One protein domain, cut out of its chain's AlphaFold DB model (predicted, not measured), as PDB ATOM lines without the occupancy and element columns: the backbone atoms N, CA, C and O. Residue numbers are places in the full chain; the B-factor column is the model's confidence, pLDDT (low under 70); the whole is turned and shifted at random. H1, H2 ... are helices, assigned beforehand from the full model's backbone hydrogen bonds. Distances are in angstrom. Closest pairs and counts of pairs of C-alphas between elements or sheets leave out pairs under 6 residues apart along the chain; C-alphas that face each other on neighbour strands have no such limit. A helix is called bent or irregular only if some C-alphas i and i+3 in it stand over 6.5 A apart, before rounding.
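Overview. This is residues 131 to 141 and 150 to 211 of the 282 residues of a protein of Streptococcus pneumoniae 2070335 (UniProt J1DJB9). A long helix, H3, makes a spine, with a helical hairpin of H4 and H5 at its last-residue end and H2 making a corner with it at the other. Short H1 packs crosswise on the middle of H3. The printed part has 73 residues with five named helices, H1 to H5 in chain order, and no named strand; the class is all helix. It is loose, with a radius of gyration of the C-alphas of 16.2 A, and elongated, spanning 47 by 26 by 19 A.

Along the chain. H3, residues 166 to 184, is 26.9 A long and begins at C-alpha 166 (150.979, 144.123, 170.136). H2 is residues 153 to 162, 14.1 A. H4 is residues 187 to 192, 8.7 A. H5, residues 198 to 209, is 16.3 A and ends at C-alpha 209 (132.567, 148.808, 146.229). H1, residues 131 to 137, is 9.5 A and irregular: C-alphas 132 and 135 are 7.1 A apart.

Arrangement. The hub H3 touches H1 with residues 174 to 181 alone, about perpendicular at 74 degrees; the closest C-alphas, of Met 132 and Phe 177, are 5.1 A apart. With residues 182 to 184 alone H3 touches H5, about perpendicular at 81 degrees; the closest C-alphas, of Leu 184 and Ser 205, are 5.5 A apart. H4 and H5, a helical hairpin, touch at a steep tilt of 44 degrees, opposite ways, closest at C-alphas of Ala 187 and Ala 201, 4.4 A. H3 and H4 meet only through their link. H2 and H3 only just touch, with 3 pairs of C-alphas within 8 A, and only at the corner; the closest C-alphas, of Glu 160 and Trp 166, are 6.0 A apart. H1 and H2 are apart. Every O i to N i+4 pair is within hydrogen-bond range in H2, H3, H4 and H5; in H1 1 of 3 is, beside 3 of 4 O i to N i+3 pairs.

Size, cuts and confidence. The farthest C-alphas, of Asp 161 and Asp 194, are 47.9 A apart. Residues 142 to 149 are not printed; C-alphas 141 and 150 are 12.7 A apart across the cut. The links printed whole are tight. Residues 138 to 141 and 150 to 153 have pLDDT under 70.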
ATOM      1  N   ALA A 131     131.538 151.870 165.426       82.94
ATOM      2  CA  ALA A 131     132.644 151.249 166.153       82.94
ATOM      3  C   ALA A 131     133.821 150.894 165.225       82.94
ATOM      4  O   ALA A 131     134.971 151.098 165.595       82.94
ATOM      5  N   MET A 132     133.552 150.448 163.994       86.00
ATOM      6  CA  MET A 132     134.589 150.190 162.982       86.00
ATOM      7  C   MET A 132     135.269 151.476 162.505       86.00
ATOM      8  O   MET A 132     136.480 151.507 162.314       86.00
ATOM      9  N   LEU A 133     134.514 152.569 162.356       81.69
ATOM     10  CA  LEU A 133     135.092 153.874 162.031       81.69
ATOM     11  C   LEU A 133     135.856 154.495 163.209       81.69
ATOM     12  O   LEU A 133     136.671 155.399 163.001       81.69
ATOM     13  N   PHE A 134     135.593 154.031 164.433       77.31
ATOM     14  CA  PHE A 134     136.068 154.634 165.671       77.31
ATOM     15  C   PHE A 134     137.583 154.885 165.711       77.31
ATOM     16  O   PHE A 134     137.949 156.007 166.058       77.31
ATOM     17  N   PRO A 135     138.487 153.968 165.300       75.25
ATOM     18  CA  PRO A 135     139.930 154.233 165.320       75.25
ATOM     19  C   PRO A 135     140.347 155.477 164.524       75.25
ATOM     20  O   PRO A 135     141.316 156.142 164.882       75.25
ATOM     21  N   PHE A 136     139.597 155.827 163.477       75.12
ATOM     22  CA  PHE A 136     139.907 156.941 162.578       75.12
ATOM     23  C   PHE A 136     139.243 158.247 163.004       75.12
ATOM     24  O   PHE A 136     139.775 159.333 162.785       75.12
ATOM     25  N   ILE A 137     138.062 158.142 163.608       70.00
ATOM     26  CA  ILE A 137     137.236 159.292 163.973       70.00
ATOM     27  C   ILE A 137     137.294 159.611 165.466       70.00
ATOM     28  O   ILE A 137     136.801 160.662 165.841       70.00
ATOM     29  N   ARG A 138     137.891 158.774 166.330       67.94
ATOM     30  CA  ARG A 138     137.903 158.936 167.803       67.94
ATOM     31  C   ARG A 138     138.317 160.336 168.243       67.94
ATOM     32  O   ARG A 138     137.647 160.941 169.074       67.94
ATOM     33  N   LYS A 139     139.399 160.873 167.669       58.19
ATOM     34  CA  LYS A 139     139.874 162.233 167.986       58.19
ATOM     35  C   LYS A 139     138.866 163.317 167.561       58.19
ATOM     36  O   LYS A 139     138.807 164.366 168.191       58.19
ATOM     37  N   MET A 140     138.044 163.040 166.545       53.84
ATOM     38  CA  MET A 140     137.004 163.918 165.984       53.84
ATOM     39  C   MET A 140     135.592 163.655 166.529       53.84
ATOM     40  O   MET A 140     134.722 164.501 166.383       53.84
ATOM     41  N   LEU A 141     135.329 162.516 167.164       52.78
ATOM     42  CA  LEU A 141     134.040 162.083 167.696       52.78
ATOM     43  C   LEU A 141     134.226 161.747 169.180       52.78
ATOM     44  O   LEU A 141     134.174 160.587 169.580       52.78
ATOM     45  N   VAL A 150     136.727 152.500 175.046       54.28
ATOM     46  CA  VAL A 150     138.155 152.378 174.739       54.28
ATOM     47  C   VAL A 150     138.856 151.452 175.730       54.28
ATOM     48  O   VAL A 150     138.638 151.558 176.934       54.28
ATOM     49  N   ILE A 151     139.763 150.617 175.213       60.28
ATOM     50  CA  ILE A 151     140.742 149.850 175.993       60.28
ATOM     51  C   ILE A 151     141.482 150.814 176.943       60.28
ATOM     52  O   ILE A 151     142.214 151.678 176.448       60.28
ATOM     53  N   PRO A 152     141.303 150.696 178.269       66.44
ATOM     54  CA  PRO A 152     141.984 151.544 179.243       66.44
ATOM     55  C   PRO A 152     143.509 151.516 179.086       66.44
ATOM     56  O   PRO A 152     144.072 150.486 178.714       66.44
ATOM     57  N   GLU A 153     144.184 152.620 179.420       69.19
ATOM     58  CA  GLU A 153     145.645 152.748 179.267       69.19
ATOM     59  C   GLU A 153     146.423 151.660 180.012       69.19
ATOM     60  O   GLU A 153     147.415 151.165 179.493       69.19
ATOM     61  N   PHE A 154     145.932 151.196 181.166       73.38
ATOM     62  CA  PHE A 154     146.582 150.106 181.900       73.38
ATOM     63  C   PHE A 154     146.583 148.776 181.125       73.38
ATOM     64  O   PHE A 154     147.546 148.021 181.216       73.38
ATOM     65  N   ILE A 155     145.530 148.486 180.345       74.94
ATOM     66  CA  ILE A 155     145.483 147.285 179.497       74.94
ATOM     67  C   ILE A 155     146.465 147.447 178.339       74.94
ATOM     68  O   ILE A 155     147.148 146.491 177.987       74.94
ATOM     69  N   GLN A 156     146.560 148.651 177.765       75.69
ATOM     70  CA  GLN A 156     147.517 148.932 176.693       75.69
ATOM     71  C   GLN A 156     148.954 148.779 177.194       75.69
ATOM     72  O   GLN A 156     149.700 148.005 176.608       75.69
ATOM     73  N   ALA A 157     149.295 149.396 178.327       81.75
ATOM     74  CA  ALA A 157     150.615 149.293 178.939       81.75
ATOM     75  C   ALA A 157     150.986 147.838 179.279       81.75
ATOM     76  O   ALA A 157     152.086 147.394 178.968       81.75
ATOM     77  N   TYR A 158     150.053 147.066 179.848       83.88
ATOM     78  CA  TYR A 158     150.278 145.647 180.141       83.88
ATOM     79  C   TYR A 158     150.535 144.814 178.873       83.88
ATOM     80  O   TYR A 158     151.393 143.932 178.865       83.88
ATOM     81  N   LEU A 159     149.784 145.070 177.799       83.31
ATOM     82  CA  LEU A 159     149.943 144.342 176.539       83.31
ATOM     83  C   LEU A 159     151.215 144.750 175.792       83.31
ATOM     84  O   LEU A 159     151.841 143.884 175.189       83.31
ATOM     85  N   GLU A 160     151.611 146.020 175.857       84.19
ATOM     86  CA  GLU A 160     152.866 146.524 175.286       84.19
ATOM     87  C   GLU A 160     154.091 145.927 175.978       84.19
ATOM     88  O   GLU A 160     155.014 145.480 175.299       84.19
ATOM     89  N   ASP A 161     154.071 145.866 177.312       87.19
ATOM     90  CA  ASP A 161     155.159 145.296 178.109       87.19
ATOM     91  C   ASP A 161     155.299 143.783 177.874       87.19
ATOM     92  O   ASP A 161     156.398 143.250 177.727       87.19
ATOM     93  N   ARG A 162     154.167 143.072 177.770       86.75
ATOM     94  CA  ARG A 162     154.168 141.607 177.673       86.75
ATOM     95  C   ARG A 162     154.250 141.056 176.252       86.75
ATOM     96  O   ARG A 162     154.753 139.947 176.063       86.75
ATOM     97  N   TYR A 163     153.743 141.777 175.253       85.88
ATOM     98  CA  TYR A 163     153.650 141.304 173.872       85.88
ATOM     99  C   TYR A 163     154.290 142.294 172.899       85.88
ATOM    100  O   TYR A 163     153.656 143.223 172.406       85.88
ATOM    101  N   TRP A 164     155.527 142.003 172.500       78.69
ATOM    102  CA  TRP A 164     156.294 142.808 171.539       78.69
ATOM    103  C   TRP A 164     155.553 143.073 170.204       78.69
ATOM    104  O   TRP A 164     155.685 144.144 169.616       78.69
ATOM    105  N   MET A 165     154.719 142.130 169.735       86.06
ATOM    106  CA  MET A 165     153.932 142.264 168.493       86.06
ATOM    107  C   MET A 165     152.549 142.911 168.684       86.06
ATOM    108  O   MET A 165     151.722 142.901 167.765       86.06
ATOM    109  N   TRP A 166     152.260 143.478 169.855       84.25
ATOM    110  CA  TRP A 166     150.979 144.123 170.136       84.25
ATOM    111  C   TRP A 166     150.643 145.230 169.120       84.25
ATOM    112  O   TRP A 166     149.542 145.256 168.563       84.25
ATOM    113  N   TRP A 167     151.629 146.057 168.760       81.94
ATOM    114  CA  TRP A 167     151.480 147.108 167.747       81.94
ATOM    115  C   TRP A 167     151.110 146.574 166.359       81.94
ATOM    116  O   TRP A 167     150.283 147.172 165.669       81.94
ATOM    117  N   LEU A 168     151.656 145.419 165.962       87.62
ATOM    118  CA  LEU A 168     151.301 144.769 164.697       87.62
ATOM    119  C   LEU A 168     149.840 144.294 164.709       87.62
ATOM    120  O   LEU A 168     149.135 144.438 163.712       87.62
ATOM    121  N   SER A 169     149.366 143.787 165.848       86.38
ATOM    122  CA  SER A 169     147.973 143.352 166.019       86.38
ATOM    123  C   SER A 169     147.000 144.529 165.907       86.38
ATOM    124  O   SER A 169     145.999 144.435 165.195       86.38
ATOM    125  N   ILE A 170     147.323 145.668 166.535       84.31
ATOM    126  CA  ILE A 170     146.544 146.911 166.406       84.31
ATOM    127  C   ILE A 170     146.520 147.390 164.953       84.31
ATOM    128  O   ILE A 170     145.462 147.782 164.451       84.31
ATOM    129  N   LEU A 171     147.665 147.357 164.265       86.62
ATOM    130  CA  LEU A 171     147.764 147.768 162.866       86.62
ATOM    131  C   LEU A 171     146.880 146.893 161.968       86.62
ATOM    132  O   LEU A 171     146.078 147.421 161.199       86.62
ATOM    133  N   LEU A 172     146.977 145.568 162.094       90.88
ATOM    134  CA  LEU A 172     146.169 144.623 161.321       90.88
ATOM    135  C   LEU A 172     144.671 144.795 161.597       90.88
ATOM    136  O   LEU A 172     143.882 144.870 160.655       90.88
ATOM    137  N   LEU A 173     144.279 144.931 162.865       89.00
ATOM    138  CA  LEU A 173     142.887 145.181 163.240       89.00
ATOM    139  C   LEU A 173     142.373 146.498 162.642       89.00
ATOM    140  O   LEU A 173     141.275 146.543 162.090       89.00
ATOM    141  N   SER A 174     143.192 147.549 162.682       86.88
ATOM    142  CA  SER A 174     142.863 148.846 162.086       86.88
ATOM    143  C   SER A 174     142.703 148.742 160.568       86.88
ATOM    144  O   SER A 174     141.771 149.315 160.010       86.88
ATOM    145  N   LEU A 175     143.548 147.971 159.880       89.81
ATOM    146  CA  LEU A 175     143.415 147.726 158.439       89.81
ATOM    147  C   LEU A 175     142.135 146.951 158.098       89.81
ATOM    148  O   LEU A 175     141.457 147.293 157.126       89.81
ATOM    149  N   ILE A 176     141.767 145.956 158.911       91.50
ATOM    150  CA  ILE A 176     140.496 145.230 158.769       91.50
ATOM    151  C   ILE A 176     139.320 146.193 158.944       91.50
ATOM    152  O   ILE A 176     138.409 146.206 158.116       91.50
ATOM    153  N   PHE A 177     139.352 147.033 159.978       90.44
ATOM    154  CA  PHE A 177     138.294 148.007 160.238       90.44
ATOM    155  C   PHE A 177     138.178 149.013 159.096       90.44
ATOM    156  O   PHE A 177     137.076 149.250 158.610       90.44
ATOM    157  N   LEU A 178     139.304 149.523 158.584       89.00
ATOM    158  CA  LEU A 178     139.322 150.403 157.417       89.00
ATOM    159  C   LEU A 178     138.683 149.725 156.202       89.00
ATOM    160  O   LEU A 178     137.820 150.311 155.548       89.00
ATOM    161  N   TYR A 179     139.077 148.482 155.909       91.12
ATOM    162  CA  TYR A 179     138.523 147.719 154.795       91.12
ATOM    163  C   TYR A 179     137.006 147.551 154.931       91.12
ATOM    164  O   TYR A 179     136.265 147.857 153.994       91.12
ATOM    165  N   VAL A 180     136.525 147.123 156.103       92.12
ATOM    166  CA  VAL A 180     135.092 146.935 156.376       92.12
ATOM    167  C   VAL A 180     134.334 148.260 156.276       92.12
ATOM    168  O   VAL A 180     133.307 148.319 155.600       92.12
ATOM    169  N   SER A 181     134.851 149.339 156.868       90.62
ATOM    170  CA  SER A 181     134.251 150.671 156.782       90.62
ATOM    171  C   SER A 181     134.122 151.149 155.336       90.62
ATOM    172  O   SER A 181     133.057 151.614 154.942       90.62
ATOM    173  N   VAL A 182     135.153 150.964 154.504       91.31
ATOM    174  CA  VAL A 182     135.098 151.319 153.076       91.31
ATOM    175  C   VAL A 182     134.066 150.471 152.331       91.31
ATOM    176  O   VAL A 182     133.282 150.998 151.543       91.31
ATOM    177  N   ARG A 183     134.022 149.159 152.590       92.56
ATOM    178  CA  ARG A 183     133.064 148.230 151.966       92.56
ATOM    179  C   ARG A 183     131.612 148.535 152.331       92.56
ATOM    180  O   ARG A 183     130.723 148.282 151.516       92.56
ATOM    181  N   LEU A 184     131.373 149.069 153.526       92.50
ATOM    182  CA  LEU A 184     130.044 149.353 154.080       92.50
ATOM    183  C   LEU A 184     129.663 150.842 154.056       92.50
ATOM    184  O   LEU A 184     128.593 151.201 154.547       92.50
ATOM    185  N   MET A 185     130.488 151.701 153.452       89.44
ATOM    186  CA  MET A 185     130.312 153.158 153.455       89.44
ATOM    187  C   MET A 185     128.946 153.618 152.926       89.44
ATOM    188  O   MET A 185     128.380 154.582 153.439       89.44
ATOM    189  N   PHE A 186     128.378 152.901 151.951       89.62
ATOM    190  CA  PHE A 186     127.077 153.229 151.358       89.62
ATOM    191  C   PHE A 186     125.892 152.631 152.110       89.62
ATOM    192  O   PHE A 186     124.764 153.093 151.946       89.62
ATOM    193  N   ALA A 187     126.119 151.605 152.930       91.62
ATOM    194  CA  ALA A 187     125.040 150.923 153.631       91.62
ATOM    195  C   ALA A 187     124.381 151.856 154.655       91.62
ATOM    196  O   ALA A 187     123.160 151.902 154.774       91.62
ATOM    197  N   LEU A 188     125.185 152.656 155.354       87.38
ATOM    198  CA  LEU A 188     124.706 153.556 156.395       87.38
ATOM    199  C   LEU A 188     123.742 154.643 155.873       87.38
ATOM    200  O   LEU A 188     122.611 154.693 156.361       87.38
ATOM    201  N   PRO A 189     124.097 155.469 154.865       84.75
ATOM    202  CA  PRO A 189     123.149 156.421 154.288       84.75
ATOM    203  C   PRO A 189     121.910 155.741 153.687       84.75
ATOM    204  O   PRO A 189     120.813 156.274 153.819       84.75
ATOM    205  N   LYS A 190     122.034 154.542 153.101       88.62
ATOM    206  CA  LYS A 190     120.880 153.783 152.587       88.62
ATOM    207  C   LYS A 190     119.918 153.320 153.687       88.62
ATOM    208  O   LYS A 190     118.705 153.384 153.504       88.62
ATOM    209  N   ILE A 191     120.433 152.910 154.844       88.81
ATOM    210  CA  ILE A 191     119.608 152.542 156.008       88.81
ATOM    211  C   ILE A 191     118.908 153.773 156.588       88.81
ATOM    212  O   ILE A 191     117.730 153.707 156.946       88.81
ATOM    213  N   VAL A 192     119.628 154.893 156.698       82.06
ATOM    214  CA  VAL A 192     119.124 156.098 157.366       82.06
ATOM    215  C   VAL A 192     118.174 156.898 156.469       82.06
ATOM    216  O   VAL A 192     117.109 157.312 156.925       82.06
ATOM    217  N   TYR A 193     118.512 157.106 155.196       81.00
ATOM    218  CA  TYR A 193     117.750 157.983 154.299       81.00
ATOM    219  C   TYR A 193     116.718 157.235 153.464       81.00
ATOM    220  O   TYR A 193     115.563 157.658 153.421       81.00
ATOM    221  N   ASP A 194     117.118 156.113 152.867       84.06
ATOM    222  CA  ASP A 194     116.264 155.337 151.958       84.06
ATOM    223  C   ASP A 194     115.458 154.265 152.707       84.06
ATOM    224  O   ASP A 194     114.631 153.577 152.119       84.06
ATOM    225  N   GLN A 195     115.672 154.142 154.024       82.88
ATOM    226  CA  GLN A 195     114.953 153.237 154.925       82.88
ATOM    227  C   GLN A 195     115.053 151.751 154.556       82.88
ATOM    228  O   GLN A 195     114.284 150.948 155.095       82.88
ATOM    229  N   LEU A 196     116.035 151.386 153.725       88.12
ATOM    230  CA  LEU A 196     116.282 150.008 153.310       88.12
ATOM    231  C   LEU A 196     116.560 149.100 154.511       88.12
ATOM    232  O   LEU A 196     117.001 149.536 155.586       88.12
ATOM    233  N   THR A 197     116.316 147.806 154.324       91.50
ATOM    234  CA  THR A 197     116.745 146.810 155.305       91.50
ATOM    235  C   THR A 197     118.273 146.746 155.353       91.50
ATOM    236  O   THR A 197     118.966 147.074 154.388       91.50
ATOM    237  N   VAL A 198     118.824 146.296 156.485       92.50
ATOM    238  CA  VAL A 198     120.283 146.161 156.648       92.50
ATOM    239  C   VAL A 198     120.873 145.278 155.550       92.50
ATOM    240  O   VAL A 198     121.907 145.612 154.982       92.50
ATOM    241  N   ARG A 199     120.187 144.183 155.203       93.12
ATOM    242  CA  ARG A 199     120.630 143.255 154.161       93.12
ATOM    243  C   ARG A 199     120.736 143.939 152.799       93.12
ATOM    244  O   ARG A 199     121.786 143.851 152.169       93.12
ATOM    245  N   GLU A 200     119.685 144.629 152.364       93.88
ATOM    246  CA  GLU A 200     119.659 145.325 151.069       93.88
ATOM    247  C   GLU A 200     120.737 146.409 150.998       93.88
ATOM    248  O   GLU A 200     121.478 146.490 150.020       93.88
ATOM    249  N   ALA A 201     120.878 147.201 152.061       93.69
ATOM    250  CA  ALA A 201     121.866 148.269 152.127       93.69
ATOM    251  C   ALA A 201     123.312 147.742 152.107       93.69
ATOM    252  O   ALA A 201     124.174 148.310 151.432       93.69
ATOM    253  N   VAL A 202     123.579 146.638 152.812       95.25
ATOM    254  CA  VAL A 202     124.885 145.966 152.801       95.25
ATOM    255  C   VAL A 202     125.179 145.386 151.422       95.25
ATOM    256  O   VAL A 202     126.256 145.645 150.891       95.25
ATOM    257  N   MET A 203     124.238 144.657 150.813       94.44
ATOM    258  CA  MET A 203     124.417 144.097 149.468       94.44
ATOM    259  C   MET A 203     124.722 145.196 148.447       94.44
ATOM    260  O   MET A 203     125.733 145.117 147.749       94.44
ATOM    261  N   PHE A 204     123.933 146.273 148.455       93.44
ATOM    262  CA  PHE A 204     124.162 147.445 147.615       93.44
ATOM    263  C   PHE A 204     125.572 148.027 147.806       93.44
ATOM    264  O   PHE A 204     126.290 148.280 146.836       93.44
ATOM    265  N   SER A 205     126.004 148.207 149.059       93.12
ATOM    266  CA  SER A 205     127.330 148.754 149.371       93.12
ATOM    267  C   SER A 205     128.463 147.838 148.901       93.12
ATOM    268  O   SER A 205     129.452 148.303 148.328       93.12
ATOM    269  N   LEU A 206     128.324 146.524 149.092       93.38
ATOM    270  CA  LEU A 206     129.323 145.538 148.685       93.38
ATOM    271  C   LEU A 206     129.449 145.437 147.163       93.38
ATOM    272  O   LEU A 206     130.565 145.313 146.658       93.38
ATOM    273  N   GLU A 207     128.339 145.507 146.430       93.06
ATOM    274  CA  GLU A 207     128.337 145.503 144.966       93.06
ATOM    275  C   GLU A 207     128.975 146.773 144.407       93.06
ATOM    276  O   GLU A 207     129.881 146.697 143.572       93.06
ATOM    277  N   LYS A 208     128.586 147.940 144.936       90.31
ATOM    278  CA  LYS A 208     129.132 149.236 144.519       90.31
ATOM    279  C   LYS A 208     130.644 149.333 144.749       90.31
ATOM    280  O   LYS A 208     131.360 149.911 143.929       90.31
ATOM    281  N   THR A 209     131.147 148.743 145.836       91.12
ATOM    282  CA  THR A 209     132.567 148.808 146.229       91.12
ATOM    283  C   THR A 209     133.432 147.678 145.658       91.12
ATOM    284  O   THR A 209     134.657 147.809 145.670       91.12
ATOM    285  N   LYS A 210     132.848 146.602 145.097       86.50
ATOM    286  CA  LYS A 210     133.529 145.334 144.744       86.50
ATOM    287  C   LYS A 210     134.833 145.474 143.951       86.50
ATOM    288  O   LYS A 210     135.751 144.696 144.179       86.50
ATOM    289  N   LYS A 211     134.925 146.455 143.050       87.62
ATOM    290  CA  LYS A 211     136.101 146.693 142.187       87.62
ATOM    291  C   LYS A 211     136.733 148.078 142.364       87.62
ATOM    292  O   LYS A 211     137.570 148.478 141.568       87.62
TER     293      LYS A 211